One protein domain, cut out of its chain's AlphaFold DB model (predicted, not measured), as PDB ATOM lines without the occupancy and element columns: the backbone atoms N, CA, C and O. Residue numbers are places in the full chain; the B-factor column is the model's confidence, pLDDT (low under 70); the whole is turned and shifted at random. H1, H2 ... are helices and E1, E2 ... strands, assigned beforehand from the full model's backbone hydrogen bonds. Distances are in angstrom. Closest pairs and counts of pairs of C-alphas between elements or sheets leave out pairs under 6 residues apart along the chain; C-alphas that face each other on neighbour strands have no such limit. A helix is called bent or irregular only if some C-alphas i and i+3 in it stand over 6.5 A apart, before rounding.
ATOM      1  N   VAL A 302      -8.078 -44.463 -54.612       84.50
ATOM      2  CA  VAL A 302      -9.066 -44.083 -53.591       84.50
ATOM      3  C   VAL A 302      -8.537 -42.907 -52.778       84.50
ATOM      4  O   VAL A 302      -7.333 -42.801 -52.520       84.50
ATOM      5  N   VAL A 303      -9.442 -42.002 -52.402       88.75
ATOM      6  CA  VAL A 303      -9.110 -40.799 -51.634       88.75
ATOM      7  C   VAL A 303      -8.563 -41.201 -50.268       88.75
ATOM      8  O   VAL A 303      -9.183 -41.975 -49.542       88.75
ATOM      9  N   ARG A 304      -7.400 -40.652 -49.911       93.94
ATOM     10  CA  ARG A 304      -6.805 -40.800 -48.581       93.94
ATOM     11  C   ARG A 304      -7.080 -39.562 -47.746       93.94
ATOM     12  O   ARG A 304      -6.906 -38.447 -48.236       93.94
ATOM     13  N   ILE A 305      -7.501 -39.768 -46.506       95.69
ATOM     14  CA  ILE A 305      -7.819 -38.697 -45.563       95.69
ATOM     15  C   ILE A 305      -6.957 -38.860 -44.318       95.69
ATOM     16  O   ILE A 305      -6.950 -39.915 -43.685       95.69
ATOM     17  N   GLU A 306      -6.267 -37.783 -43.960       97.50
ATOM     18  CA  GLU A 306      -5.470 -37.706 -42.740       97.50
ATOM     19  C   GLU A 306      -6.336 -37.301 -41.540       97.50
ATOM     20  O   GLU A 306      -7.213 -36.436 -41.638       97.50
ATOM     21  N   LEU A 307      -6.072 -37.938 -40.402       97.31
ATOM     22  CA  LEU A 307      -6.729 -37.725 -39.119       97.31
ATOM     23  C   LEU A 307      -5.785 -36.994 -38.141       97.31
ATOM     24  O   LEU A 307      -4.586 -37.287 -38.126       97.31
ATOM     25  N   PRO A 308      -6.296 -36.109 -37.260       96.94
ATOM     26  CA  PRO A 308      -7.708 -35.775 -37.051       96.94
ATOM     27  C   PRO A 308      -8.310 -34.965 -38.207       96.94
ATOM     28  O   PRO A 308      -7.607 -34.295 -38.961       96.94
ATOM     29  N   LEU A 309      -9.633 -35.033 -38.344       96.50
ATOM     30  CA  LEU A 309     -10.361 -34.383 -39.426       96.50
ATOM     31  C   LEU A 309     -10.406 -32.866 -39.242       96.50
ATOM     32  O   LEU A 309     -10.507 -32.333 -38.136       96.50
ATOM     33  N   SER A 310     -10.444 -32.171 -40.374       95.44
ATOM     34  CA  SER A 310     -10.831 -30.765 -40.464       95.44
ATOM     35  C   SER A 310     -12.150 -30.640 -41.221       95.44
ATOM     36  O   SER A 310     -12.496 -31.496 -42.038       95.44
ATOM     37  N   LYS A 311     -12.885 -29.541 -41.008       93.88
ATOM     38  CA  LYS A 311     -14.125 -29.284 -41.760       93.88
ATOM     39  C   LYS A 311     -13.893 -29.211 -43.272       93.88
ATOM     40  O   LYS A 311     -14.758 -29.625 -44.033       93.88
ATOM     41  N   SER A 312     -12.733 -28.724 -43.718       93.44
ATOM     42  CA  SER A 312     -12.374 -28.713 -45.141       93.44
ATOM     43  C   SER A 312     -12.161 -30.120 -45.698       93.44
ATOM     44  O   SER A 312     -12.597 -30.374 -46.815       93.44
ATOM     45  N   ALA A 313     -11.567 -31.036 -44.923       91.56
ATOM     46  CA  ALA A 313     -11.329 -32.416 -45.352       91.56
ATOM     47  C   ALA A 313     -12.624 -33.203 -45.621       91.56
ATOM     48  O   ALA A 313     -12.624 -34.101 -46.455       91.56
ATOM     49  N   ILE A 314     -13.729 -32.860 -44.946       93.69
ATOM     50  CA  ILE A 314     -15.023 -33.546 -45.110       93.69
ATOM     51  C   ILE A 314     -16.038 -32.777 -45.962       93.69
ATOM     52  O   ILE A 314     -17.085 -33.321 -46.301       93.69
ATOM     53  N   ARG A 315     -15.750 -31.519 -46.329       93.69
ATOM     54  CA  ARG A 315     -16.687 -30.643 -47.057       93.69
ATOM     55  C   ARG A 315     -17.114 -31.224 -48.403       93.69
ATOM     56  O   ARG A 315     -18.270 -31.093 -48.811       93.69
ATOM     57  N   ASP A 316     -16.168 -31.846 -49.093       92.62
ATOM     58  CA  ASP A 316     -16.354 -32.295 -50.469       92.62
ATOM     59  C   ASP A 316     -16.762 -33.781 -50.539       92.62
ATOM     60  O   ASP A 316     -17.130 -34.254 -51.608       92.62
ATOM     61  N   LEU A 317     -16.808 -34.475 -49.392       95.44
ATOM     62  CA  LEU A 317     -17.282 -35.856 -49.289       95.44
ATOM     63  C   LEU A 317     -18.789 -35.956 -49.518       95.44
ATOM     64  O   LEU A 317     -19.570 -35.140 -49.013       95.44
ATOM     65  N   ARG A 318     -19.203 -36.985 -50.249       95.88
ATOM     66  CA  ARG A 318     -20.599 -37.297 -50.547       95.88
ATOM     67  C   ARG A 318     -20.940 -38.723 -50.157       95.88
ATOM     68  O   ARG A 318     -20.091 -39.608 -50.139       95.88
ATOM     69  N   ALA A 319     -22.210 -38.937 -49.830       96.88
ATOM     70  CA  ALA A 319     -22.754 -40.257 -49.552       96.88
ATOM     71  C   ALA A 319     -22.449 -41.227 -50.715       96.88
ATOM     72  O   ALA A 319     -22.850 -40.975 -51.851       96.88
ATOM     73  N   GLY A 320     -21.753 -42.327 -50.417       95.06
ATOM     74  CA  GLY A 320     -21.262 -43.301 -51.397       95.06
ATOM     75  C   GLY A 320     -19.754 -43.246 -51.663       95.06
ATOM     76  O   GLY A 320     -19.210 -44.212 -52.197       95.06
ATOM     77  N   ASP A 321     -19.065 -42.176 -51.254       95.12
ATOM     78  CA  ASP A 321     -17.620 -42.055 -51.453       95.12
ATOM     79  C   ASP A 321     -16.851 -43.038 -50.566       95.12
ATOM     80  O   ASP A 321     -17.026 -43.077 -49.343       95.12
ATOM     81  N   TRP A 322     -15.950 -43.800 -51.187       95.25
ATOM     82  CA  TRP A 322     -14.950 -44.603 -50.489       95.25
ATOM     83  C   TRP A 322     -13.727 -43.764 -50.137       95.25
ATOM     84  O   TRP A 322     -13.221 -42.992 -50.953       95.25
ATOM     85  N   VAL A 323     -13.219 -43.967 -48.924       95.62
ATOM     86  CA  VAL A 323     -12.033 -43.294 -48.398       95.62
ATOM     87  C   VAL A 323     -11.136 -44.285 -47.662       95.62
ATOM     88  O   VAL A 323     -11.596 -45.290 -47.115       95.62
ATOM     89  N   LEU A 324      -9.847 -43.971 -47.622       96.94
ATOM     90  CA  LEU A 324      -8.843 -44.644 -46.806       96.94
ATOM     91  C   LEU A 324      -8.351 -43.669 -45.732       96.94
ATOM     92  O   LEU A 324      -7.878 -42.578 -46.047       96.94
ATOM     93  N   LEU A 325      -8.491 -44.040 -44.465       97.81
ATOM     94  CA  LEU A 325      -8.175 -43.184 -43.325       97.81
ATOM     95  C   LEU A 325      -6.772 -43.491 -42.790       97.81
ATOM     96  O   LEU A 325      -6.431 -44.656 -42.566       97.81
ATOM     97  N   ASN A 326      -5.990 -42.443 -42.530       98.25
ATOM     98  CA  ASN A 326      -4.656 -42.522 -41.934       98.25
ATOM     99  C   ASN A 326      -4.574 -41.632 -40.693       98.25
ATOM    100  O   ASN A 326      -5.092 -40.520 -40.690       98.25
ATOM    101  N   GLY A 327      -3.892 -42.089 -39.643       98.25
ATOM    102  CA  GLY A 327      -3.670 -41.306 -38.426       98.25
ATOM    103  C   GLY A 327      -4.378 -41.895 -37.212       98.25
ATOM    104  O   GLY A 327      -4.415 -43.111 -37.048       98.25
ATOM    105  N   VAL A 328      -4.878 -41.049 -36.312       98.31
ATOM    106  CA  VAL A 328      -5.434 -41.492 -35.022       98.31
ATOM    107  C   VAL A 328      -6.960 -41.553 -35.057       98.31
ATOM    108  O   VAL A 328      -7.615 -40.569 -35.388       98.31
ATOM    109  N   ILE A 329      -7.518 -42.692 -34.636       98.31
ATOM    110  CA  ILE A 329      -8.939 -42.856 -34.303       98.31
ATOM    111  C   ILE A 329      -9.092 -43.182 -32.817       98.31
ATOM    112  O   ILE A 329      -8.260 -43.883 -32.231       98.31
ATOM    113  N   TYR A 330     -10.183 -42.718 -32.214       98.38
ATOM    114  CA  TYR A 330     -10.568 -43.125 -30.866       98.38
ATOM    115  C   TYR A 330     -11.687 -44.147 -30.928       98.38
ATOM    116  O   TYR A 330     -12.582 -44.039 -31.764       98.38
ATOM    117  N   THR A 331     -11.667 -45.139 -30.045       97.25
ATOM    118  CA  THR A 331     -12.695 -46.179 -30.019       97.25
ATOM    119  C   THR A 331     -13.633 -46.031 -28.840       97.25
ATOM    120  O   THR A 331     -13.221 -45.667 -27.745       97.25
ATOM    121  N   GLY A 332     -14.891 -46.402 -29.021       92.69
ATOM    122  CA  GLY A 332     -15.827 -46.483 -27.908       92.69
ATOM    123  C   GLY A 332     -17.158 -47.063 -28.341       92.69
ATOM    124  O   GLY A 332     -17.598 -46.859 -29.470       92.69
ATOM    125  N   ARG A 333     -17.812 -47.791 -27.436       91.81
ATOM    126  CA  ARG A 333     -19.153 -48.352 -27.654       91.81
ATOM    127  C   ARG A 333     -20.133 -47.812 -26.616       91.81
ATOM    128  O   ARG A 333     -19.934 -46.714 -26.099       91.81
ATOM    129  N   ASP A 334     -21.170 -48.586 -26.342       90.25
ATOM    130  CA  ASP A 334     -22.306 -48.293 -25.488       90.25
ATOM    131  C   ASP A 334     -21.880 -47.689 -24.122       90.25
ATOM    132  O   ASP A 334     -22.264 -46.562 -23.803       90.25
ATOM    133  N   GLN A 335     -21.025 -48.366 -23.339       92.12
ATOM    134  CA  GLN A 335     -20.641 -47.887 -21.996       92.12
ATOM    135  C   GLN A 335     -19.666 -46.701 -22.010       92.12
ATOM    136  O   GLN A 335     -19.784 -45.793 -21.188       92.12
ATOM    137  N   THR A 336     -18.722 -46.673 -22.952       96.25
ATOM    138  CA  THR A 336     -17.777 -45.551 -23.080       96.25
ATOM    139  C   THR A 336     -18.492 -44.265 -23.486       96.25
ATOM    140  O   THR A 336     -18.239 -43.228 -22.884       96.25
ATOM    141  N   HIS A 337     -19.442 -44.320 -24.428       96.81
ATOM    142  CA  HIS A 337     -20.240 -43.144 -24.799       96.81
ATOM    143  C   HIS A 337     -21.055 -42.625 -23.623       96.81
ATOM    144  O   HIS A 337     -21.028 -41.428 -23.344       96.81
ATOM    145  N   ARG A 338     -21.725 -43.529 -22.898       96.00
ATOM    146  CA  ARG A 338     -22.482 -43.171 -21.701       96.00
ATOM    147  C   ARG A 338     -21.609 -42.418 -20.694       96.00
ATOM    148  O   ARG A 338     -22.008 -41.355 -20.239       96.00
ATOM    149  N   ARG A 339     -20.417 -42.932 -20.378       96.69
ATOM    150  CA  ARG A 339     -19.511 -42.297 -19.410       96.69
ATOM    151  C   ARG A 339     -18.973 -40.953 -19.878       96.69
ATOM    152  O   ARG A 339     -18.923 -40.029 -19.078       96.69
ATOM    153  N   LEU A 340     -18.584 -40.838 -21.149       97.38
ATOM    154  CA  LEU A 340     -18.119 -39.565 -21.706       97.38
ATOM    155  C   LEU A 340     -19.227 -38.505 -21.639       97.38
ATOM    156  O   LEU A 340     -18.959 -37.378 -21.238       97.38
ATOM    157  N   VAL A 341     -20.474 -38.870 -21.953       96.75
ATOM    158  CA  VAL A 341     -21.623 -37.960 -21.832       96.75
ATOM    159  C   VAL A 341     -21.923 -37.611 -20.372       96.75
ATOM    160  O   VAL A 341     -22.051 -36.434 -20.061       96.75
ATOM    161  N   GLU A 342     -21.934 -38.580 -19.451       97.00
ATOM    162  CA  GLU A 342     -22.113 -38.309 -18.013       97.00
ATOM    163  C   GLU A 342     -21.032 -37.360 -17.459       97.00
ATOM    164  O   GLU A 342     -21.324 -36.512 -16.620       97.00
ATOM    165  N   MET A 343     -19.783 -37.485 -17.922       97.69
ATOM    166  CA  MET A 343     -18.695 -36.565 -17.572       97.69
ATOM    167  C   MET A 343     -18.956 -35.153 -18.106       97.69
ATOM    168  O   MET A 343     -18.842 -34.188 -17.354       97.69
ATOM    169  N   LEU A 344     -19.364 -35.031 -19.373       95.75
ATOM    170  CA  LEU A 344     -19.730 -33.745 -19.974       95.75
ATOM    171  C   LEU A 344     -20.882 -33.064 -19.229       95.75
ATOM    172  O   LEU A 344     -20.825 -31.862 -18.987       95.75
ATOM    173  N   ASP A 345     -21.903 -33.825 -18.842       95.31
ATOM    174  CA  ASP A 345     -23.079 -33.305 -18.138       95.31
ATOM    175  C   ASP A 345     -22.743 -32.834 -16.712       95.31
ATOM    176  O   ASP A 345     -23.396 -31.937 -16.179       95.31
ATOM    177  N   ARG A 346     -21.691 -33.398 -16.104       97.12
ATOM    178  CA  ARG A 346     -21.126 -32.937 -14.825       97.12
ATOM    179  C   ARG A 346     -20.133 -31.780 -14.965       97.12
ATOM    180  O   ARG A 346     -19.746 -31.207 -13.950       97.12
ATOM    181  N   GLY A 347     -19.732 -31.422 -16.186       95.25
ATOM    182  CA  GLY A 347     -18.681 -30.433 -16.436       95.25
ATOM    183  C   GLY A 347     -17.264 -30.944 -16.140       95.25
ATOM    184  O   GLY A 347     -16.365 -30.138 -15.902       95.25
ATOM    185  N   ASP A 348     -17.061 -32.264 -16.136       96.31
ATOM    186  CA  ASP A 348     -15.759 -32.893 -15.918       96.31
ATOM    187  C   ASP A 348     -14.855 -32.754 -17.162       96.31
ATOM    188  O   ASP A 348     -15.321 -32.700 -18.303       96.31
ATOM    189  N   PHE A 349     -13.534 -32.783 -16.960       94.50
ATOM    190  CA  PHE A 349     -12.584 -32.880 -18.071       94.50
ATOM    191  C   PHE A 349     -12.623 -34.271 -18.708       94.50
ATOM    192  O   PHE A 349     -12.495 -35.287 -18.022       94.50
ATOM    193  N   LEU A 350     -12.733 -34.317 -20.037       97.00
ATOM    194  CA  LEU A 350     -12.651 -35.564 -20.787       97.00
ATOM    195  C   LEU A 350     -11.210 -36.095 -20.860       97.00
ATOM    196  O   LEU A 350     -10.263 -35.311 -20.913       97.00
ATOM    197  N   PRO A 351     -11.028 -37.427 -20.945       96.19
ATOM    198  CA  PRO A 351      -9.704 -38.035 -21.092       96.19
ATOM    199  C   PRO A 351      -9.045 -37.744 -22.453       96.19
ATOM    200  O   PRO A 351      -7.861 -38.020 -22.632       96.19
ATOM    201  N   VAL A 352      -9.806 -37.225 -23.425       95.88
ATOM    202  CA  VAL A 352      -9.358 -36.884 -24.782       95.88
ATOM    203  C   VAL A 352     -10.070 -35.621 -25.269       95.88
ATOM    204  O   VAL A 352     -11.233 -35.398 -24.932       95.88
ATOM    205  N   ASP A 353      -9.396 -34.818 -26.094       96.06
ATOM    206  CA  ASP A 353     -10.030 -33.717 -26.826       96.06
ATOM    207  C   ASP A 353     -10.792 -34.278 -28.032       96.06
ATOM    208  O   ASP A 353     -10.196 -34.895 -28.915       96.06
ATOM    209  N   LEU A 354     -12.109 -34.077 -28.058       96.50
ATOM    210  CA  LEU A 354     -12.996 -34.618 -29.087       96.50
ATOM    211  C   LEU A 354     -12.978 -33.819 -30.397       96.50
ATOM    212  O   LEU A 354     -13.453 -34.319 -31.422       96.50
ATOM    213  N   ARG A 355     -12.420 -32.603 -30.401       97.44
ATOM    214  CA  ARG A 355     -12.450 -31.712 -31.566       97.44
ATOM    215  C   ARG A 355     -11.699 -32.313 -32.750       97.44
ATOM    216  O   ARG A 355     -10.527 -32.670 -32.651       97.44
ATOM    217  N   GLY A 356     -12.387 -32.416 -33.886       97.50
ATOM    218  CA  GLY A 356     -11.839 -32.988 -35.119       97.50
ATOM    219  C   GLY A 356     -11.718 -34.512 -35.105       97.50
ATOM    220  O   GLY A 356     -11.319 -35.102 -36.106       97.50
ATOM    221  N   GLN A 357     -12.060 -35.176 -34.000       98.06
ATOM    222  CA  GLN A 357     -11.832 -36.609 -33.873       98.06
ATOM    223  C   GLN A 357     -12.873 -37.434 -34.627       98.06
ATOM    224  O   GLN A 357     -14.020 -37.018 -34.831       98.06
ATOM    225  N   LEU A 358     -12.446 -38.641 -34.992       98.44
ATOM    226  CA  LEU A 358     -13.309 -39.726 -35.432       98.44
ATOM    227  C   LEU A 358     -13.474 -40.728 -34.286       98.44
ATOM    228  O   LEU A 358     -12.477 -41.227 -33.754       98.44
ATOM    229  N   ILE A 359     -14.725 -41.060 -33.948       98.38
ATOM    230  CA  ILE A 359     -15.038 -42.115 -32.971       98.38
ATOM    231  C   ILE A 359     -15.457 -43.402 -33.691       98.38
ATOM    232  O   ILE A 359     -16.503 -43.454 -34.343       98.38
ATOM    233  N   TYR A 360     -14.642 -44.448 -33.562       98.50
ATOM    234  CA  TYR A 360     -14.867 -45.769 -34.136       98.50
ATOM    235  C   TYR A 360     -15.561 -46.706 -33.142       98.50
ATOM    236  O   TYR A 360     -15.065 -47.001 -32.053       98.50
ATOM    237  N   TYR A 361     -16.724 -47.219 -33.525       97.56
ATOM    238  CA  TYR A 361     -17.506 -48.119 -32.695       97.56
ATOM    239  C   TYR A 361     -17.038 -49.561 -32.883       97.56
ATOM    240  O   TYR A 361     -17.543 -50.298 -33.732       97.56
ATOM    241  N   VAL A 362     -16.087 -49.981 -32.055       95.56
ATOM    242  CA  VAL A 362     -15.465 -51.308 -32.114       95.56
ATOM    243  C   VAL A 362     -15.307 -51.898 -30.725       95.56
ATOM    244  O   VAL A 362     -15.134 -51.185 -29.744       95.56
ATOM    245  N   GLY A 363     -15.423 -53.221 -30.650       93.62
ATOM    246  CA  GLY A 363     -15.032 -53.997 -29.483       93.62
ATOM    247  C   GLY A 363     -14.154 -55.141 -29.961       93.62
ATOM    248  O   GLY A 363     -14.728 -56.155 -30.383       93.62
ATOM    249  N   PRO A 364     -12.822 -54.954 -30.001       94.75
ATOM    250  CA  PRO A 364     -11.921 -55.902 -30.639       94.75
ATOM    251  C   PRO A 364     -11.886 -57.234 -29.883       94.75
ATOM    252  O   PRO A 364     -12.223 -57.301 -28.698       94.75
ATOM    253  N   SER A 365     -11.483 -58.306 -30.566       95.81
ATOM    254  CA  SER A 365     -11.110 -59.545 -29.877       95.81
ATOM    255  C   SER A 365      -9.786 -59.349 -29.119       95.81
ATOM    256  O   SER A 365      -9.039 -58.412 -29.431       95.81
ATOM    257  N   PRO A 366      -9.468 -60.206 -28.130       95.38
ATOM    258  CA  PRO A 366      -8.162 -60.188 -27.481       95.38
ATOM    259  C   PRO A 366      -7.012 -60.190 -28.496       95.38
ATOM    260  O   PRO A 366      -7.073 -60.882 -29.513       95.38
ATOM    261  N   ALA A 367      -5.973 -59.401 -28.224       95.44
ATOM    262  CA  ALA A 367      -4.785 -59.342 -29.062       95.44
ATOM    263  C   ALA A 367      -3.886 -60.564 -28.799       95.44
ATOM    264  O   ALA A 367      -3.498 -60.789 -27.648       95.44
ATOM    265  N   PRO A 368      -3.523 -61.347 -29.830       94.81
ATOM    266  CA  PRO A 368      -2.471 -62.347 -29.698       94.81
ATOM    267  C   PRO A 368      -1.101 -61.696 -29.418       94.81
ATOM    268  O   PRO A 368      -0.889 -60.534 -29.781       94.81
ATOM    269  N   PRO A 369      -0.135 -62.434 -28.838       94.44
ATOM    270  CA  PRO A 369       1.223 -61.949 -28.619       94.44
ATOM    271  C   PRO A 369       1.843 -61.360 -29.890       94.44
ATOM    272  O   PRO A 369       1.761 -61.948 -30.968       94.44
ATOM    273  N   GLY A 370       2.474 -60.193 -29.756       93.50
ATOM    274  CA  GLY A 370       3.138 -59.509 -30.867       93.50
ATOM    275  C   GLY A 370       2.206 -58.754 -31.822       93.50
ATOM    276  O   GLY A 370       2.693 -58.209 -32.808       93.50
ATOM    277  N   ARG A 371       0.895 -58.685 -31.547       95.12
ATOM    278  CA  ARG A 371      -0.055 -57.865 -32.313       95.12
ATOM    279  C   ARG A 371      -0.578 -56.692 -31.485       95.12
ATOM    280  O   ARG A 371      -0.818 -56.864 -30.292       95.12
ATOM    281  N   PRO A 372      -0.810 -55.519 -32.102       95.38
ATOM    282  CA  PRO A 372      -1.370 -54.371 -31.392       95.38
ATOM    283  C   PRO A 372      -2.825 -54.605 -30.972       95.38
ATOM    284  O   PRO A 372      -3.269 -54.086 -29.954       95.38
ATOM    285  N   VAL A 373      -3.575 -55.382 -31.755       97.00
ATOM    286  CA  VAL A 373      -5.003 -55.629 -31.552       97.00
ATOM    287  C   VAL A 373      -5.389 -57.003 -32.114       97.00
ATOM    288  O   VAL A 373      -4.713 -57.537 -32.999       97.00
ATOM    289  N   GLY A 374      -6.460 -57.595 -31.583       97.50
ATOM    290  CA  GLY A 374      -7.141 -58.720 -32.222       97.50
ATOM    291  C   GLY A 374      -8.003 -58.257 -33.401       97.50
ATOM    292  O   GLY A 374      -7.863 -57.140 -33.893       97.50
ATOM    293  N   SER A 375      -8.943 -59.083 -33.846       97.88
ATOM    294  CA  SER A 375      -9.880 -58.685 -34.902       97.88
ATOM    295  C   SER A 375     -10.720 -57.495 -34.463       97.88
ATOM    296  O   SER A 375     -11.246 -57.485 -33.350       97.88
ATOM    297  N   ALA A 376     -10.868 -56.502 -35.337       97.06
ATOM    298  CA  ALA A 376     -11.318 -55.162 -34.958       97.06
ATOM    299  C   ALA A 376     -12.399 -54.607 -35.900       97.06
ATOM    300  O   ALA A 376     -12.325 -53.463 -36.343       97.06
ATOM    301  N   GLY A 377     -13.417 -55.413 -36.218       95.94
ATOM    302  CA  GLY A 377     -14.545 -54.976 -37.047       95.94
ATOM    303  C   GLY A 377     -15.580 -54.107 -36.310       95.94
ATOM    304  O   GLY A 377     -15.639 -54.102 -35.075       95.94
ATOM    305  N   PRO A 378     -16.450 -53.394 -37.048       95.75
ATOM    306  CA  PRO A 378     -17.382 -52.432 -36.476       95.75
ATOM    307  C   PRO A 378     -18.529 -53.115 -35.734       95.75
ATOM    308  O   PRO A 378     -18.965 -54.225 -36.059       95.75
ATOM    309  N   THR A 379     -19.106 -52.392 -34.781       91.38
ATOM    310  CA  THR A 379     -20.399 -52.718 -34.179       91.38
ATOM    311  C   THR A 379     -21.521 -51.847 -34.745       91.38
ATOM    312  O   THR A 379     -21.284 -50.820 -35.380       91.38
ATOM    313  N   THR A 380     -22.761 -52.270 -34.511       90.12
ATOM    314  CA  THR A 380     -23.954 -51.565 -34.983       90.12
ATOM    315  C   THR A 380     -24.085 -50.176 -34.360       90.12
ATOM    316  O   THR A 380     -24.130 -50.050 -33.138       90.12
ATOM    317  N   SER A 381     -24.180 -49.150 -35.205       94.31
ATOM    318  CA  SER A 381     -24.079 -47.740 -34.822       94.31
ATOM    319  C   SER A 381     -25.313 -47.178 -34.122       94.31
ATOM    320  O   SER A 381     -25.140 -46.319 -33.263       94.31
ATOM    321  N   TYR A 382     -26.522 -47.682 -34.406       91.44
ATOM    322  CA  TYR A 382     -27.749 -47.120 -33.816       91.44
ATOM    323  C   TYR A 382     -27.760 -47.158 -32.280       91.44
ATOM    324  O   TYR A 382     -28.436 -46.365 -31.632       91.44
ATOM    325  N   ARG A 383     -26.987 -48.065 -31.665       90.38
ATOM    326  CA  ARG A 383     -26.896 -48.172 -30.201       90.38
ATOM    327  C   ARG A 383     -26.219 -46.965 -29.545       90.38
ATOM    328  O   ARG A 383     -26.402 -46.743 -28.355       90.38
ATOM    329  N   MET A 384     -25.480 -46.169 -30.319       96.38
ATOM    330  CA  MET A 384     -24.838 -44.935 -29.865       96.38
ATOM    331  C   MET A 384     -25.640 -43.680 -30.252       96.38
ATOM    332  O   MET A 384     -25.197 -42.567 -29.959       96.38
ATOM    333  N   ASP A 385     -26.806 -43.816 -30.895       97.38
ATOM    334  CA  ASP A 385     -27.574 -42.669 -31.405       97.38
ATOM    335  C   ASP A 385     -28.009 -41.713 -30.293       97.38
ATOM    336  O   ASP A 385     -27.913 -40.505 -30.472       97.38
ATOM    337  N   ALA A 386     -28.355 -42.234 -29.110       96.81
ATOM    338  CA  ALA A 386     -28.723 -41.418 -27.950       96.81
ATOM    339  C   ALA A 386     -27.598 -40.481 -27.465       96.81
ATOM    340  O   ALA A 386     -27.874 -39.440 -26.879       96.81
ATOM    341  N   TYR A 387     -26.334 -40.834 -27.714       97.25
ATOM    342  CA  TYR A 387     -25.164 -40.071 -27.261       97.25
ATOM    343  C   TYR A 387     -24.553 -39.216 -28.373       97.25
ATOM    344  O   TYR A 387     -23.874 -38.226 -28.108       97.25
ATOM    345  N   THR A 388     -24.764 -39.603 -29.632       97.69
ATOM    346  CA  THR A 388     -24.038 -39.040 -30.775       97.69
ATOM    347  C   THR A 388     -24.245 -37.530 -30.940       97.69
ATOM    348  O   THR A 388     -23.234 -36.848 -31.081       97.69
ATOM    349  N   PRO A 389     -25.466 -36.958 -30.856       97.81
ATOM    350  CA  PRO A 389     -25.649 -35.509 -30.975       97.81
ATOM    351  C   PRO A 389     -24.824 -34.705 -29.961       97.81
ATOM    352  O   PRO A 389     -24.191 -33.720 -30.331       97.81
ATOM    353  N   ARG A 390     -24.748 -35.170 -28.705       97.19
ATOM    354  CA  ARG A 390     -23.934 -34.532 -27.659       97.19
ATOM    355  C   ARG A 390     -22.446 -34.564 -28.009       97.19
ATOM    356  O   ARG A 390     -21.771 -33.553 -27.859       97.19
ATOM    357  N   MET A 391     -21.955 -35.701 -28.505       97.31
ATOM    358  CA  MET A 391     -20.554 -35.858 -28.919       97.31
ATOM    359  C   MET A 391     -20.204 -34.954 -30.111       97.31
ATOM    360  O   MET A 391     -19.123 -34.372 -30.146       97.31
ATOM    361  N   LEU A 392     -21.119 -34.807 -31.076       98.00
ATOM    362  CA  LEU A 392     -20.949 -33.901 -32.216       98.00
ATOM    363  C   LEU A 392     -20.908 -32.430 -31.773       98.00
ATOM    364  O   LEU A 392     -20.081 -31.670 -32.274       98.00
ATOM    365  N   ALA A 393     -21.731 -32.047 -30.790       97.44
ATOM    366  CA  ALA A 393     -21.710 -30.706 -30.206       97.44
ATOM    367  C   ALA A 393     -20.362 -30.359 -29.540       97.44
ATOM    368  O   ALA A 393     -19.953 -29.202 -29.555       97.44
ATOM    369  N   GLU A 394     -19.640 -31.359 -29.020       97.19
ATOM    370  CA  GLU A 394     -18.277 -31.215 -28.476       97.19
ATOM    371  C   GLU A 394     -17.170 -31.239 -29.549       97.19
ATOM    372  O   GLU A 394     -15.979 -31.177 -29.243       97.19
ATOM    373  N   GLY A 395     -17.539 -31.303 -30.832       97.12
ATOM    374  CA  GLY A 395     -16.613 -31.140 -31.951       97.12
ATOM    375  C   GLY A 395     -16.120 -32.434 -32.595       97.12
ATOM    376  O   GLY A 395     -15.229 -32.356 -33.448       97.12
ATOM    377  N   VAL A 396     -16.690 -33.598 -32.255       98.12
ATOM    378  CA  VAL A 396     -16.495 -34.823 -33.054       98.12
ATOM    379  C   VAL A 396     -16.941 -34.543 -34.493       98.12
ATOM    380  O   VAL A 396     -18.067 -34.106 -34.719       98.12
ATOM    381  N   LEU A 397     -16.070 -34.800 -35.474       98.19
ATOM    382  CA  LEU A 397     -16.370 -34.549 -36.895       98.19
ATOM    383  C   LEU A 397     -16.740 -35.809 -37.670       98.19
ATOM    384  O   LEU A 397     -17.300 -35.710 -38.764       98.19
ATOM    385  N   ALA A 398     -16.458 -36.987 -37.117       98.38
ATOM    386  CA  ALA A 398     -16.931 -38.226 -37.702       98.38
ATOM    387  C   ALA A 398     -17.231 -39.304 -36.668       98.38
ATOM    388  O   ALA A 398     -16.592 -39.421 -35.622       98.38
ATOM    389  N   THR A 399     -18.183 -40.159 -37.013       98.56
ATOM    390  CA  THR A 399     -18.395 -41.430 -36.317       98.56
ATOM    391  C   THR A 399     -18.300 -42.568 -37.318       98.56
ATOM    392  O   THR A 399     -18.632 -42.384 -38.488       98.56
ATOM    393  N   MET A 400     -17.835 -43.737 -36.881       98.44
ATOM    394  CA  MET A 400     -17.648 -44.889 -37.763       98.44
ATOM    395  C   MET A 400     -18.178 -46.173 -37.132       98.44
ATOM    396  O   MET A 400     -17.888 -46.470 -35.977       98.44
ATOM    397  N   GLY A 401     -18.942 -46.961 -37.887       96.69
ATOM    398  CA  GLY A 401     -19.444 -48.260 -37.433       96.69
ATOM    399  C   GLY A 401     -20.117 -49.045 -38.557       96.69
ATOM    400  O   GLY A 401     -19.566 -49.135 -39.651       96.69
ATOM    401  N   LYS A 402     -21.289 -49.637 -38.293       93.94
ATOM    402  CA  LYS A 402     -22.135 -50.278 -39.319       93.94
ATOM    403  C   LYS A 402     -23.629 -50.062 -39.068       93.94
ATOM    404  O   LYS A 402     -24.050 -49.901 -37.921       93.94
ATOM    405  N   GLY A 403     -24.438 -50.187 -40.118       91.12
ATOM    406  CA  GLY A 403     -25.897 -50.076 -40.044       91.12
ATOM    407  C   GLY A 403     -26.411 -48.634 -40.080       91.12
ATOM    408  O   GLY A 403     -25.641 -47.679 -40.130       91.12
ATOM    409  N   ARG A 404     -27.739 -48.483 -40.097       91.56
ATOM    410  CA  ARG A 404     -28.410 -47.178 -40.231       91.56
ATOM    411  C   ARG A 404     -28.289 -46.332 -38.958       91.56
ATOM    412  O   ARG A 404     -28.090 -46.872 -37.870       91.56
ATOM    413  N   ARG A 405     -28.461 -45.018 -39.117       95.19
ATOM    414  CA  ARG A 405     -28.537 -44.025 -38.033       95.19
ATOM    415  C   ARG A 405     -29.947 -43.442 -37.933       95.19
ATOM    416  O   ARG A 405     -30.665 -43.387 -38.937       95.19
ATOM    417  N   SER A 406     -30.336 -43.007 -36.740       96.25
ATOM    418  CA  SER A 406     -31.628 -42.371 -36.500       96.25
ATOM    419  C   SER A 406     -31.759 -41.011 -37.212       96.25
ATOM    420  O   SER A 406     -30.747 -40.378 -37.539       96.25
ATOM    421  N   PRO A 407     -32.993 -40.528 -37.460       96.81
ATOM    422  CA  PRO A 407     -33.224 -39.189 -38.005       96.81
ATOM    423  C   PRO A 407     -32.560 -38.074 -37.187       96.81
ATOM    424  O   PRO A 407     -32.022 -37.134 -37.768       96.81
ATOM    425  N   GLU A 408     -32.538 -38.200 -35.859       97.69
ATOM    426  CA  GLU A 408     -31.940 -37.224 -34.940       97.69
ATOM    427  C   GLU A 408     -30.427 -37.124 -35.151       97.69
ATOM    428  O   GLU A 408     -29.880 -36.027 -35.237       97.69
ATOM    429  N   VAL A 409     -29.746 -38.264 -35.311       98.00
ATOM    430  CA  VAL A 409     -28.314 -38.274 -35.629       98.00
ATOM    431  C   VAL A 409     -28.054 -37.680 -37.006       98.00
ATOM    432  O   VAL A 409     -27.125 -36.893 -37.156       98.00
ATOM    433  N   LYS A 410     -28.874 -38.010 -38.012       98.00
ATOM    434  CA  LYS A 410     -28.734 -37.441 -39.362       98.00
ATOM    435  C   LYS A 410     -28.883 -35.915 -39.355       98.00
ATOM    436  O   LYS A 410     -28.105 -35.223 -40.009       98.00
ATOM    437  N   ALA A 411     -29.834 -35.389 -38.583       97.94
ATOM    438  CA  ALA A 411     -30.003 -33.953 -38.390       97.94
ATOM    439  C   ALA A 411     -28.785 -33.323 -37.692       97.94
ATOM    440  O   ALA A 411     -28.258 -32.328 -38.185       97.94
ATOM    441  N   ALA A 412     -28.284 -33.942 -36.618       98.31
ATOM    442  CA  ALA A 412     -27.113 -33.454 -35.889       98.31
ATOM    443  C   ALA A 412     -25.833 -33.461 -36.748       98.31
ATOM    444  O   ALA A 412     -25.063 -32.505 -36.721       98.31
ATOM    445  N   LEU A 413     -25.610 -34.503 -37.559       98.12
ATOM    446  CA  LEU A 413     -24.482 -34.559 -38.499       98.12
ATOM    447  C   LEU A 413     -24.508 -33.371 -39.467       98.12
ATOM    448  O   LEU A 413     -23.488 -32.714 -39.672       98.12
ATOM    449  N   LYS A 414     -25.686 -33.043 -40.004       97.50
ATOM    450  CA  LYS A 414     -25.876 -31.876 -40.868       97.50
ATOM    451  C   LYS A 414     -25.646 -30.556 -40.126       97.50
ATOM    452  O   LYS A 414     -24.968 -29.681 -40.655       97.50
ATOM    453  N   GLU A 415     -26.191 -30.417 -38.920       97.81
ATOM    454  CA  GLU A 415     -26.067 -29.209 -38.093       97.81
ATOM    455  C   GLU A 415     -24.605 -28.889 -37.756       97.81
ATOM    456  O   GLU A 415     -24.141 -27.768 -37.972       97.81
ATOM    457  N   TYR A 416     -23.854 -29.883 -37.281       97.69
ATOM    458  CA  TYR A 416     -22.466 -29.686 -36.860       97.69
ATOM    459  C   TYR A 416     -21.463 -29.749 -38.025       97.69
ATOM    460  O   TYR A 416     -20.302 -29.345 -37.871       97.69
ATOM    461  N   GLY A 417     -21.916 -30.174 -39.211       97.19
ATOM    462  CA  GLY A 417     -21.084 -30.377 -40.393       97.19
ATOM    463  C   GLY A 417     -20.116 -31.538 -40.192       97.19
ATOM    464  O   GLY A 417     -18.912 -31.357 -40.349       97.19
ATOM    465  N   ALA A 418     -20.650 -32.691 -39.798       98.25
ATOM    466  CA  ALA A 418     -19.947 -33.935 -39.514       98.25
ATOM    467  C   ALA A 418     -20.456 -35.066 -40.423       98.25
ATOM    468  O   ALA A 418     -21.525 -34.960 -41.026       98.25
ATOM    469  N   VAL A 419     -19.700 -36.161 -40.513       98.38
ATOM    470  CA  VAL A 419     -20.037 -37.310 -41.371       98.38
ATOM    471  C   VAL A 419     -20.172 -38.611 -40.581       98.38
ATOM    472  O   VAL A 419     -19.547 -38.807 -39.537       98.38
ATOM    473  N   TYR A 420     -20.988 -39.531 -41.086       98.62
ATOM    474  CA  TYR A 420     -21.009 -40.912 -40.610       98.62
ATOM    475  C   TYR A 420     -20.400 -41.829 -41.663       98.62
ATOM    476  O   TYR A 420     -20.882 -41.902 -42.795       98.62
ATOM    477  N   PHE A 421     -19.368 -42.555 -41.253       98.44
ATOM    478  CA  PHE A 421     -18.740 -43.602 -42.033       98.44
ATOM    479  C   PHE A 421     -19.289 -44.977 -41.646       98.44
ATOM    480  O   PHE A 421     -19.451 -45.296 -40.464       98.44
ATOM    481  N   ALA A 422     -19.482 -45.846 -42.630       97.31
ATOM    482  CA  ALA A 422     -19.492 -47.281 -42.385       97.31
ATOM    483  C   ALA A 422     -18.141 -47.881 -42.777       97.31
ATOM    484  O   ALA A 422     -17.479 -47.406 -43.694       97.31
ATOM    485  N   THR A 423     -17.750 -48.947 -42.094       96.50
ATOM    486  CA  THR A 423     -16.653 -49.821 -42.530       96.50
ATOM    487  C   THR A 423     -17.160 -51.262 -42.635       96.50
ATOM    488  O   THR A 423     -18.310 -51.557 -42.283       96.50
ATOM    489  N   THR A 424     -16.338 -52.170 -43.153       95.31
ATOM    490  CA  THR A 424     -16.780 -53.502 -43.580       95.31
ATOM    491  C   THR A 424     -17.096 -54.403 -42.383       95.31
ATOM    492  O   THR A 424     -16.234 -55.044 -41.780       95.31
ATOM    493  N   GLY A 425     -18.375 -54.460 -42.008       94.75
ATOM    494  CA  GLY A 425     -18.847 -55.259 -40.883       94.75
ATOM    495  C   GLY A 425     -18.644 -56.750 -41.100       94.75
ATOM    496  O   GLY A 425     -19.304 -57.308 -41.957       94.75
ATOM    497  N   GLY A 426     -17.838 -57.401 -40.261       94.06
ATOM    498  CA  GLY A 426     -17.494 -58.824 -40.390       94.06
ATOM    499  C   GLY A 426     -16.101 -59.070 -40.977       94.06
ATOM    500  O   GLY A 426     -15.603 -60.184 -40.858       94.06
ATOM    501  N   ALA A 427     -15.431 -58.025 -41.480       96.88
ATOM    502  CA  ALA A 427     -14.049 -58.070 -41.954       96.88
ATOM    503  C   ALA A 427     -13.030 -57.753 -40.836       96.88
ATOM    504  O   ALA A 427     -12.217 -56.836 -40.936       96.88
ATOM    505  N   GLY A 428     -13.120 -58.462 -39.708       97.44
ATOM    506  CA  GLY A 428     -12.383 -58.117 -38.492       97.44
ATOM    507  C   GLY A 428     -10.862 -58.269 -38.597       97.44
ATOM    508  O   GLY A 428     -10.145 -57.439 -38.040       97.44
ATOM    509  N   ALA A 429     -10.377 -59.296 -39.297       97.69
ATOM    510  CA  ALA A 429      -8.949 -59.550 -39.490       97.69
ATOM    511  C   ALA A 429      -8.318 -58.564 -40.490       97.69
ATOM    512  O   ALA A 429      -7.222 -58.066 -40.241       97.69
ATOM    513  N   TYR A 430      -9.032 -58.224 -41.570       97.62
ATOM    514  CA  TYR A 430      -8.629 -57.187 -42.522       97.62
ATOM    515  C   TYR A 430      -8.481 -55.841 -41.817       97.62
ATOM    516  O   TYR A 430      -7.416 -55.235 -41.855       97.62
ATOM    517  N   LEU A 431      -9.505 -55.404 -41.081       98.00
ATOM    518  CA  LEU A 431      -9.467 -54.110 -40.393       98.00
ATOM    519  C   LEU A 431      -8.398 -54.065 -39.291       98.00
ATOM    520  O   LEU A 431      -7.791 -53.022 -39.074       98.00
ATOM    521  N   ALA A 432      -8.117 -55.195 -38.637       98.00
ATOM    522  CA  ALA A 432      -6.996 -55.310 -37.706       98.00
ATOM    523  C   ALA A 432      -5.630 -55.148 -38.392       98.00
ATOM    524  O   ALA A 432      -4.711 -54.608 -37.783       98.00
ATOM    525  N   SER A 433      -5.492 -55.569 -39.654       96.94
ATOM    526  CA  SER A 433      -4.251 -55.393 -40.421       96.94
ATOM    527  C   SER A 433      -3.943 -53.925 -40.753       96.94
ATOM    528  O   SER A 433      -2.781 -53.573 -40.937       96.94
ATOM    529  N   CYS A 434      -4.962 -53.058 -40.741       97.31
ATOM    530  CA  CYS A 434      -4.833 -51.611 -40.920       97.31
ATOM    531  C   CYS A 434      -4.459 -50.864 -39.623       97.31
ATOM    532  O   CYS A 434      -4.324 -49.640 -39.647       97.31
ATOM    533  N   ILE A 435      -4.347 -51.550 -38.475       98.31
ATOM    534  CA  ILE A 435      -4.084 -50.935 -37.165       98.31
ATOM    535  C   ILE A 435      -2.617 -51.155 -36.780       98.31
ATOM    536  O   ILE A 435      -2.185 -52.278 -36.527       98.31
ATOM    537  N   GLU A 436      -1.855 -50.066 -36.690       98.25
ATOM    538  CA  GLU A 436      -0.423 -50.075 -36.368       98.25
ATOM    539  C   GLU A 436      -0.165 -50.123 -34.853       98.25
ATOM    540  O   GLU A 436       0.787 -50.753 -34.395       98.25
ATOM    541  N   SER A 437      -1.009 -49.459 -34.058       98.25
ATOM    542  CA  SER A 437      -0.929 -49.468 -32.593       98.25
ATOM    543  C   SER A 437      -2.301 -49.279 -31.950       98.25
ATOM    544  O   SER A 437      -3.193 -48.670 -32.541       98.25
ATOM    545  N   CYS A 438      -2.472 -49.801 -30.733       97.62
ATOM    546  CA  CYS A 438      -3.683 -49.659 -29.928       97.62
ATOM    547  C   CYS A 438      -3.297 -49.431 -28.464       97.62
ATOM    548  O   CYS A 438      -2.624 -50.259 -27.855       97.62
ATOM    549  N   GLU A 439      -3.728 -48.312 -27.895       97.38
ATOM    550  CA  GLU A 439      -3.372 -47.889 -26.543       97.38
ATOM    551  C   GLU A 439      -4.621 -47.607 -25.723       97.38
ATOM    552  O   GLU A 439      -5.534 -46.924 -26.185       97.38
ATOM    553  N   LEU A 440      -4.660 -48.133 -24.500       97.50
ATOM    554  CA  LEU A 440      -5.736 -47.860 -23.559       97.50
ATOM    555  C   LEU A 440      -5.598 -46.438 -23.006       97.50
ATOM    556  O   LEU A 440      -4.584 -46.110 -22.399       97.50
ATOM    557  N   ILE A 441      -6.646 -45.633 -23.159       98.12
ATOM    558  CA  ILE A 441      -6.679 -44.244 -22.691       98.12
ATOM    559  C   ILE A 441      -7.507 -44.098 -21.418       98.12
ATOM    560  O   ILE A 441      -7.081 -43.432 -20.478       98.12
ATOM    561  N   ALA A 442      -8.692 -44.708 -21.370       97.31
ATOM    562  CA  ALA A 442      -9.567 -44.621 -20.206       97.31
ATOM    563  C   ALA A 442     -10.495 -45.832 -20.090       97.31
ATOM    564  O   ALA A 442     -10.762 -46.536 -21.063       97.31
ATOM    565  N   PHE A 443     -11.034 -46.008 -18.884       96.12
ATOM    566  CA  PHE A 443     -12.035 -47.022 -18.544       96.12
ATOM    567  C   PHE A 443     -11.555 -48.485 -18.712       96.12
ATOM    568  O   PHE A 443     -12.263 -49.275 -19.342       96.12
ATOM    569  N   PRO A 444     -10.374 -48.873 -18.170       95.31
ATOM    570  CA  PRO A 444      -9.821 -50.236 -18.275       95.31
ATOM    571  C   PRO A 444     -10.815 -51.348 -17.927       95.31
ATOM    572  O   PRO A 444     -10.808 -52.416 -18.533       95.31
ATOM    573  N   GLU A 445     -11.675 -51.105 -16.943       91.88
ATOM    574  CA  GLU A 445     -12.650 -52.066 -16.444       91.88
ATOM    575  C   GLU A 445     -13.743 -52.413 -17.463       91.88
ATOM    576  O   GLU A 445     -14.427 -53.422 -17.304       91.88
ATOM    577  N   LEU A 446     -13.911 -51.602 -18.514       89.69
ATOM    578  CA  LEU A 446     -14.844 -51.876 -19.607       89.69
ATOM    579  C   LEU A 446     -14.288 -52.890 -20.622       89.69
ATOM    580  O   LEU A 446     -15.006 -53.291 -21.543       89.69
ATOM    581  N   GLY A 447     -13.026 -53.310 -20.475       88.69
ATOM    582  CA  GLY A 447     -12.374 -54.288 -21.344       88.69
ATOM    583  C   GLY A 447     -12.498 -53.900 -22.823       88.69
ATOM    584  O   GLY A 447     -12.085 -52.804 -23.191       88.69
ATOM    585  N   PRO A 448     -13.115 -54.728 -23.688       85.81
ATOM    586  CA  PRO A 448     -13.250 -54.418 -25.113       85.81
ATOM    587  C   PRO A 448     -14.134 -53.194 -25.415       85.81
ATOM    588  O   PRO A 448     -14.228 -52.799 -26.571       85.81
ATOM    589  N   GLU A 449     -14.836 -52.611 -24.437       90.00
ATOM    590  CA  GLU A 449     -15.562 -51.340 -24.607       90.00
ATOM    591  C   GLU A 449     -14.774 -50.106 -24.192       90.00
ATOM    592  O   GLU A 449     -15.266 -49.005 -24.441       90.00
ATOM    593  N   ALA A 450     -13.597 -50.270 -23.582       94.81
ATOM    594  CA  ALA A 450     -12.788 -49.168 -23.083       94.81
ATOM    595  C   ALA A 450     -12.418 -48.155 -24.181       94.81
ATOM    596  O   ALA A 450     -12.520 -48.419 -25.386       94.81
ATOM    597  N   LEU A 451     -12.003 -46.964 -23.754       97.88
ATOM    598  CA  LEU A 451     -11.558 -45.920 -24.666       97.88
ATOM    599  C   LEU A 451     -10.124 -46.221 -25.093       97.88
ATOM    600  O   LEU A 451      -9.204 -46.115 -24.277       97.88
ATOM    601  N   TYR A 452      -9.935 -46.557 -26.367       98.00
ATOM    602  CA  TYR A 452      -8.615 -46.767 -26.952       98.00
ATOM    603  C   TYR A 452      -8.274 -45.682 -27.964       98.00
ATOM    604  O   TYR A 452      -9.146 -45.136 -28.642       98.00
ATOM    605  N   ARG A 453      -6.978 -45.416 -28.090       98.31
ATOM    606  CA  ARG A 453      -6.358 -44.677 -29.185       98.31
ATOM    607  C   ARG A 453      -5.752 -45.687 -30.149       98.31
ATOM    608  O   ARG A 453      -4.844 -46.420 -29.762       98.31
ATOM    609  N   MET A 454      -6.231 -45.724 -31.387       98.31
ATOM    610  CA  MET A 454      -5.669 -46.572 -32.438       98.31
ATOM    611  C   MET A 454      -5.004 -45.714 -33.508       98.31
ATOM    612  O   MET A 454      -5.618 -44.776 -34.017       98.31
ATOM    613  N   LYS A 455      -3.758 -46.040 -33.860       98.62
ATOM    614  CA  LYS A 455      -3.111 -45.482 -35.050       98.62
ATOM    615  C   LYS A 455      -3.391 -46.406 -36.226       98.62
ATOM    616  O   LYS A 455      -3.092 -47.597 -36.148       98.62
ATOM    617  N   VAL A 456      -3.970 -45.865 -37.289       98.56
ATOM    618  CA  VAL A 456      -4.408 -46.621 -38.459       98.56
ATOM    619  C   VAL A 456      -3.751 -46.126 -39.735       98.56
ATOM    620  O   VAL A 456      -3.379 -44.953 -39.844       98.56
ATOM    621  N   LYS A 457      -3.629 -47.032 -40.700       97.62
ATOM    622  CA  LYS A 457      -3.113 -46.767 -42.036       97.62
ATOM    623  C   LYS A 457      -3.976 -47.480 -43.067       97.62
ATOM    624  O   LYS A 457      -4.273 -48.661 -42.907       97.62
ATOM    625  N   ASP A 458      -4.350 -46.749 -44.110       96.38
ATOM    626  CA  ASP A 458      -5.211 -47.204 -45.198       96.38
ATOM    627  C   ASP A 458      -6.489 -47.902 -44.677       96.38
ATOM    628  O   ASP A 458      -6.930 -48.916 -45.212       96.38
ATOM    629  N   PHE A 459      -7.088 -47.376 -43.601       97.75
ATOM    630  CA  PHE A 459      -8.273 -47.976 -42.984       97.75
ATOM    631  C   PHE A 459      -9.522 -47.636 -43.808       97.75
ATOM    632  O   PHE A 459      -9.865 -46.454 -43.911       97.75
ATOM    633  N   PRO A 460     -10.229 -48.619 -44.391       96.88
ATOM    634  CA  PRO A 460     -11.284 -48.324 -45.346       96.88
ATOM    635  C   PRO A 460     -12.587 -47.901 -44.678       96.88
ATOM    636  O   PRO A 460     -13.042 -48.489 -43.689       96.88
ATOM    637  N   ALA A 461     -13.230 -46.918 -45.290       97.00
ATOM    638  CA  ALA A 461     -14.540 -46.437 -44.902       97.00
ATOM    639  C   ALA A 461     -15.328 -45.951 -46.122       97.00
ATOM    640  O   ALA A 461     -14.756 -45.498 -47.110       97.00
ATOM    641  N   ILE A 462     -16.651 -46.010 -46.026       96.75
ATOM    642  CA  ILE A 462     -17.582 -45.416 -46.985       96.75
ATOM    643  C   ILE A 462     -18.434 -44.369 -46.276       96.75
ATOM    644  O   ILE A 462     -18.918 -44.595 -45.163       96.75
ATOM    645  N   VAL A 463     -18.617 -43.213 -46.906       97.62
ATOM    646  CA  VAL A 463     -19.494 -42.153 -46.399       97.62
ATOM    647  C   VAL A 463     -20.944 -42.615 -46.526       97.62
ATOM    648  O   VAL A 463     -21.445 -42.831 -47.628       97.62
ATOM    649  N   ILE A 464     -21.641 -42.749 -45.400       97.81
ATOM    650  CA  ILE A 464     -23.065 -43.101 -45.376       97.81
ATOM    651  C   ILE A 464     -23.924 -41.855 -45.258       97.81
ATOM    652  O   ILE A 464     -24.825 -41.658 -46.070       97.81
ATOM    653  N   ASN A 465     -23.658 -41.030 -44.242       98.19
ATOM    654  CA  ASN A 465     -24.332 -39.749 -44.076       98.19
ATOM    655  C   ASN A 465     -23.315 -38.633 -44.258       98.19
ATOM    656  O   ASN A 465     -22.338 -38.557 -43.507       98.19
ATOM    657  N   ASP A 466     -23.546 -37.799 -45.268       96.69
ATOM    658  CA  ASP A 466     -22.711 -36.641 -45.563       96.69
ATOM    659  C   ASP A 466     -23.286 -35.350 -44.959       96.69
ATOM    660  O   ASP A 466     -24.383 -35.321 -44.392       96.69
ATOM    661  N   ILE A 467     -22.549 -34.252 -45.121       96.06
ATOM    662  CA  ILE A 467     -22.914 -32.944 -44.566       96.06
ATOM    663  C   ILE A 467     -24.155 -32.309 -45.221       96.06
ATOM    664  O   ILE A 467     -24.659 -31.297 -44.739       96.06
ATOM    665  N   THR A 468     -24.659 -32.863 -46.328       95.50
ATOM    666  CA  THR A 468     -25.864 -32.356 -47.006       95.50
ATOM    667  C   THR A 468     -27.149 -32.918 -46.383       95.50
ATOM    668  O   THR A 468     -28.232 -32.329 -46.519       95.50
ATOM    669  N   GLY A 469     -27.014 -34.013 -45.625       93.50
ATOM    670  CA  GLY A 469     -28.106 -34.809 -45.071       93.50
ATOM    671  C   GLY A 469     -28.469 -36.025 -45.927       93.50
ATOM    672  O   GLY A 469     -29.535 -36.602 -45.714       93.50
ATOM    673  N   ALA A 470     -27.629 -36.406 -46.895       96.50
ATOM    674  CA  ALA A 470     -27.850 -37.605 -47.696       96.50
ATOM    675  C   ALA A 470     -27.678 -38.890 -46.859       96.50
ATOM    676  O   ALA A 470     -27.010 -38.904 -45.822       96.50
ATOM    677  N   ASP A 471     -28.292 -39.982 -47.313       96.88
ATOM    678  CA  ASP A 471     -28.188 -41.307 -46.694       96.88
ATOM    679  C   ASP A 471     -27.945 -42.361 -47.773       96.88
ATOM    680  O   ASP A 471     -28.844 -42.705 -48.547       96.88
ATOM    681  N   PHE A 472     -26.716 -42.873 -47.834       96.44
ATOM    682  CA  PHE A 472     -26.327 -43.815 -48.873       96.44
ATOM    683  C   PHE A 472     -27.087 -45.145 -48.787       96.44
ATOM    684  O   PHE A 472     -27.382 -45.732 -49.824       96.44
ATOM    685  N   TYR A 473     -27.501 -45.597 -47.594       93.88
ATOM    686  CA  TYR A 473     -28.320 -46.811 -47.481       93.88
ATOM    687  C   TYR A 473     -29.686 -46.643 -48.159       93.88
ATOM    688  O   TYR A 473     -30.240 -47.602 -48.691       93.88
ATOM    689  N   GLU A 474     -30.260 -45.438 -48.128       92.94
ATOM    690  CA  GLU A 474     -31.522 -45.153 -48.814       92.94
ATOM    691  C   GLU A 474     -31.322 -44.965 -50.321       92.94
ATOM    692  O   GLU A 474     -32.138 -45.449 -51.109       92.94
ATOM    693  N   ILE A 475     -30.245 -44.277 -50.716       94.19
ATOM    694  CA  ILE A 475     -29.898 -44.026 -52.120       94.19
ATOM    695  C   ILE A 475     -29.634 -45.349 -52.843       94.19
ATOM    696  O   ILE A 475     -30.271 -45.625 -53.858       94.19
ATOM    697  N   ALA A 476     -28.758 -46.187 -52.291       91.12
ATOM    698  CA  ALA A 476     -28.310 -47.409 -52.943       91.12
ATOM    699  C   ALA A 476     -29.451 -48.421 -53.133       91.12
ATOM    700  O   ALA A 476     -29.627 -48.968 -54.218       91.12
ATOM    701  N   ILE A 477     -30.305 -48.610 -52.122       87.00
ATOM    702  CA  ILE A 477     -31.463 -49.511 -52.245       87.00
ATOM    703  C   ILE A 477     -32.444 -49.011 -53.313       87.00
ATOM    704  O   ILE A 477     -32.990 -49.809 -54.067       87.00
ATOM    705  N   LYS A 478     -32.688 -47.695 -53.403       88.19
ATOM    706  CA  LYS A 478     -33.582 -47.135 -54.433       88.19
ATOM    707  C   LYS A 478     -33.031 -47.319 -55.847       88.19
ATOM    708  O   LYS A 478     -33.822 -47.504 -56.761       88.19
ATOM    709  N   GLN A 479     -31.711 -47.280 -56.017       86.62
ATOM    710  CA  GLN A 479     -31.052 -47.482 -57.311       86.62
ATOM    711  C   GLN A 479     -31.101 -48.940 -57.793       86.62
ATOM    712  O   GLN A 479     -31.068 -49.172 -58.997       86.62
TER     713      GLN A 479
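AT A GLANCE: This is residues 302 to 479 of the 482 residues of the protein "Fumarate hydratase" of ANME-2 cluster archaeon (UniProt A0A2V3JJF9). Look for a small closed barrel: E2, E3, E4, E5 and E7 make the ring, E2 and E7 are long and sharply bent, and E1 and E6 pair onto them outside the ring. Helices lie round it: H4 and H5 run side by side near E4 and E5, H2 has H3 and H7 at its first residues, H6 and H8 pack on E7, and H1 lies near E1 and E5. The 178 printed residues hold eight named helices and seven named strands, in the order E1 H1 E2 H2 E3 H3 H4 E4 H5 E5 H6 E6 H7 E7 H8. The barrel is mixed: the neighbour pairs E1 and E2, E2 and E3, E3 and E4, and E4 and E5 are parallel, while E7 is antiparallel to its neighbours E2, E5 and E6. The class is mixed, helices and strands, and the whole is compact, with a radius of gyration of the C-alphas of 15.1 A and spans of 45 by 39 by 27 A.

IN THESE COORDINATES: Find C-alpha 322 at (-14.950, -44.603, -50.489); from there E2 runs to residue 331, 20.7 A long, and bends by 95 degrees at residue 327. E7, residues 451 to 465, measures 24.0 A and bends by 109 degrees at residue 455. The rest of the ring is short: E3, residues 358 to 360, E4, residues 398 to 401, and E5, residues 419 to 422. E1 is residues 303 to 306, beginning at C-alpha 303 (-9.110, -40.799, -51.634), and E6, residues 435 to 442, measures 18.9 A. Among the helices, H2, residues 334 to 346, measures 18.7 A and H5, residues 407 to 416, 14.4 A. The shorter ones are H1, residues 311 to 315, H3, residues 381 to 384, H4, residues 388 to 393, H6, residues 428 to 433, H7, residues 444 to 449, and H8, residues 472 to 479, ending at C-alpha 479 (-31.052, -47.482, -57.311). H7 is irregular, with C-alphas 445 and 448 9.0 A apart.

HOW THE PARTS SIT: Start at E2 and go round the ring: N 360 of E3 is 2.8 A from O 330 of E2, N 400 of E4 2.9 A from O 359, N 421 of E5 2.9 A from O 399, N 462 of E7 2.8 A from O 422, and N 323 of E2 2.8 A from O 461, each within hydrogen-bond range. Pairing is staggered: beside E2, E1 and E3 lie on one side, with N 324 and O 303 at 2.8 A; beside E7, E5 and E6 lie on one side, with N 436 and O 455 at 2.8 A. Four strand-helix-strand units, two parallel neighbour strands with helix between, have right-handed crossovers: E1, H1, E2; E2, H2, E3; E3, H3 H4, E4; E4, H5, E5. The eight helices are on the barrel, H7 only just, with 5 pairs of C-alphas within 10 A. H3 lies outside it at a height over the sheet of 9.8 A. H4 and H5 touch at a shallow tilt of 18 degrees, the same way; their closest C-alphas, of Pro 389 and Ala 412, are 5.5 A apart. H2 touches H7 with residues 334 to 336 alone, closest at the C-alphas of Thr 336 and Glu 449, 6.4 A, at a steep tilt of 53 degrees, opposite ways. The closest C-alphas of E7 and H8, of Ile 464 and Phe 472, are 4.8 A apart. Every O i to N i+4 pair is within hydrogen-bond range in H1, H2, H4, H5 and H6; H8 has 3 of 4, H7 0 of 2 but 2 of 3 O i to N i+3 pairs, and H3 is too short for an i+4 pair.

THE WHOLE: The two C-alphas farthest apart, of Asp 348 and Gln 479, are 46.5 A apart. The printed part has no cut. The links from H2 to E3 and from E3 to H3 are long; the second, residues 361 to 380, has no named element. Mean pLDDT of the printed part is 95.8, and no printed residue is under 70.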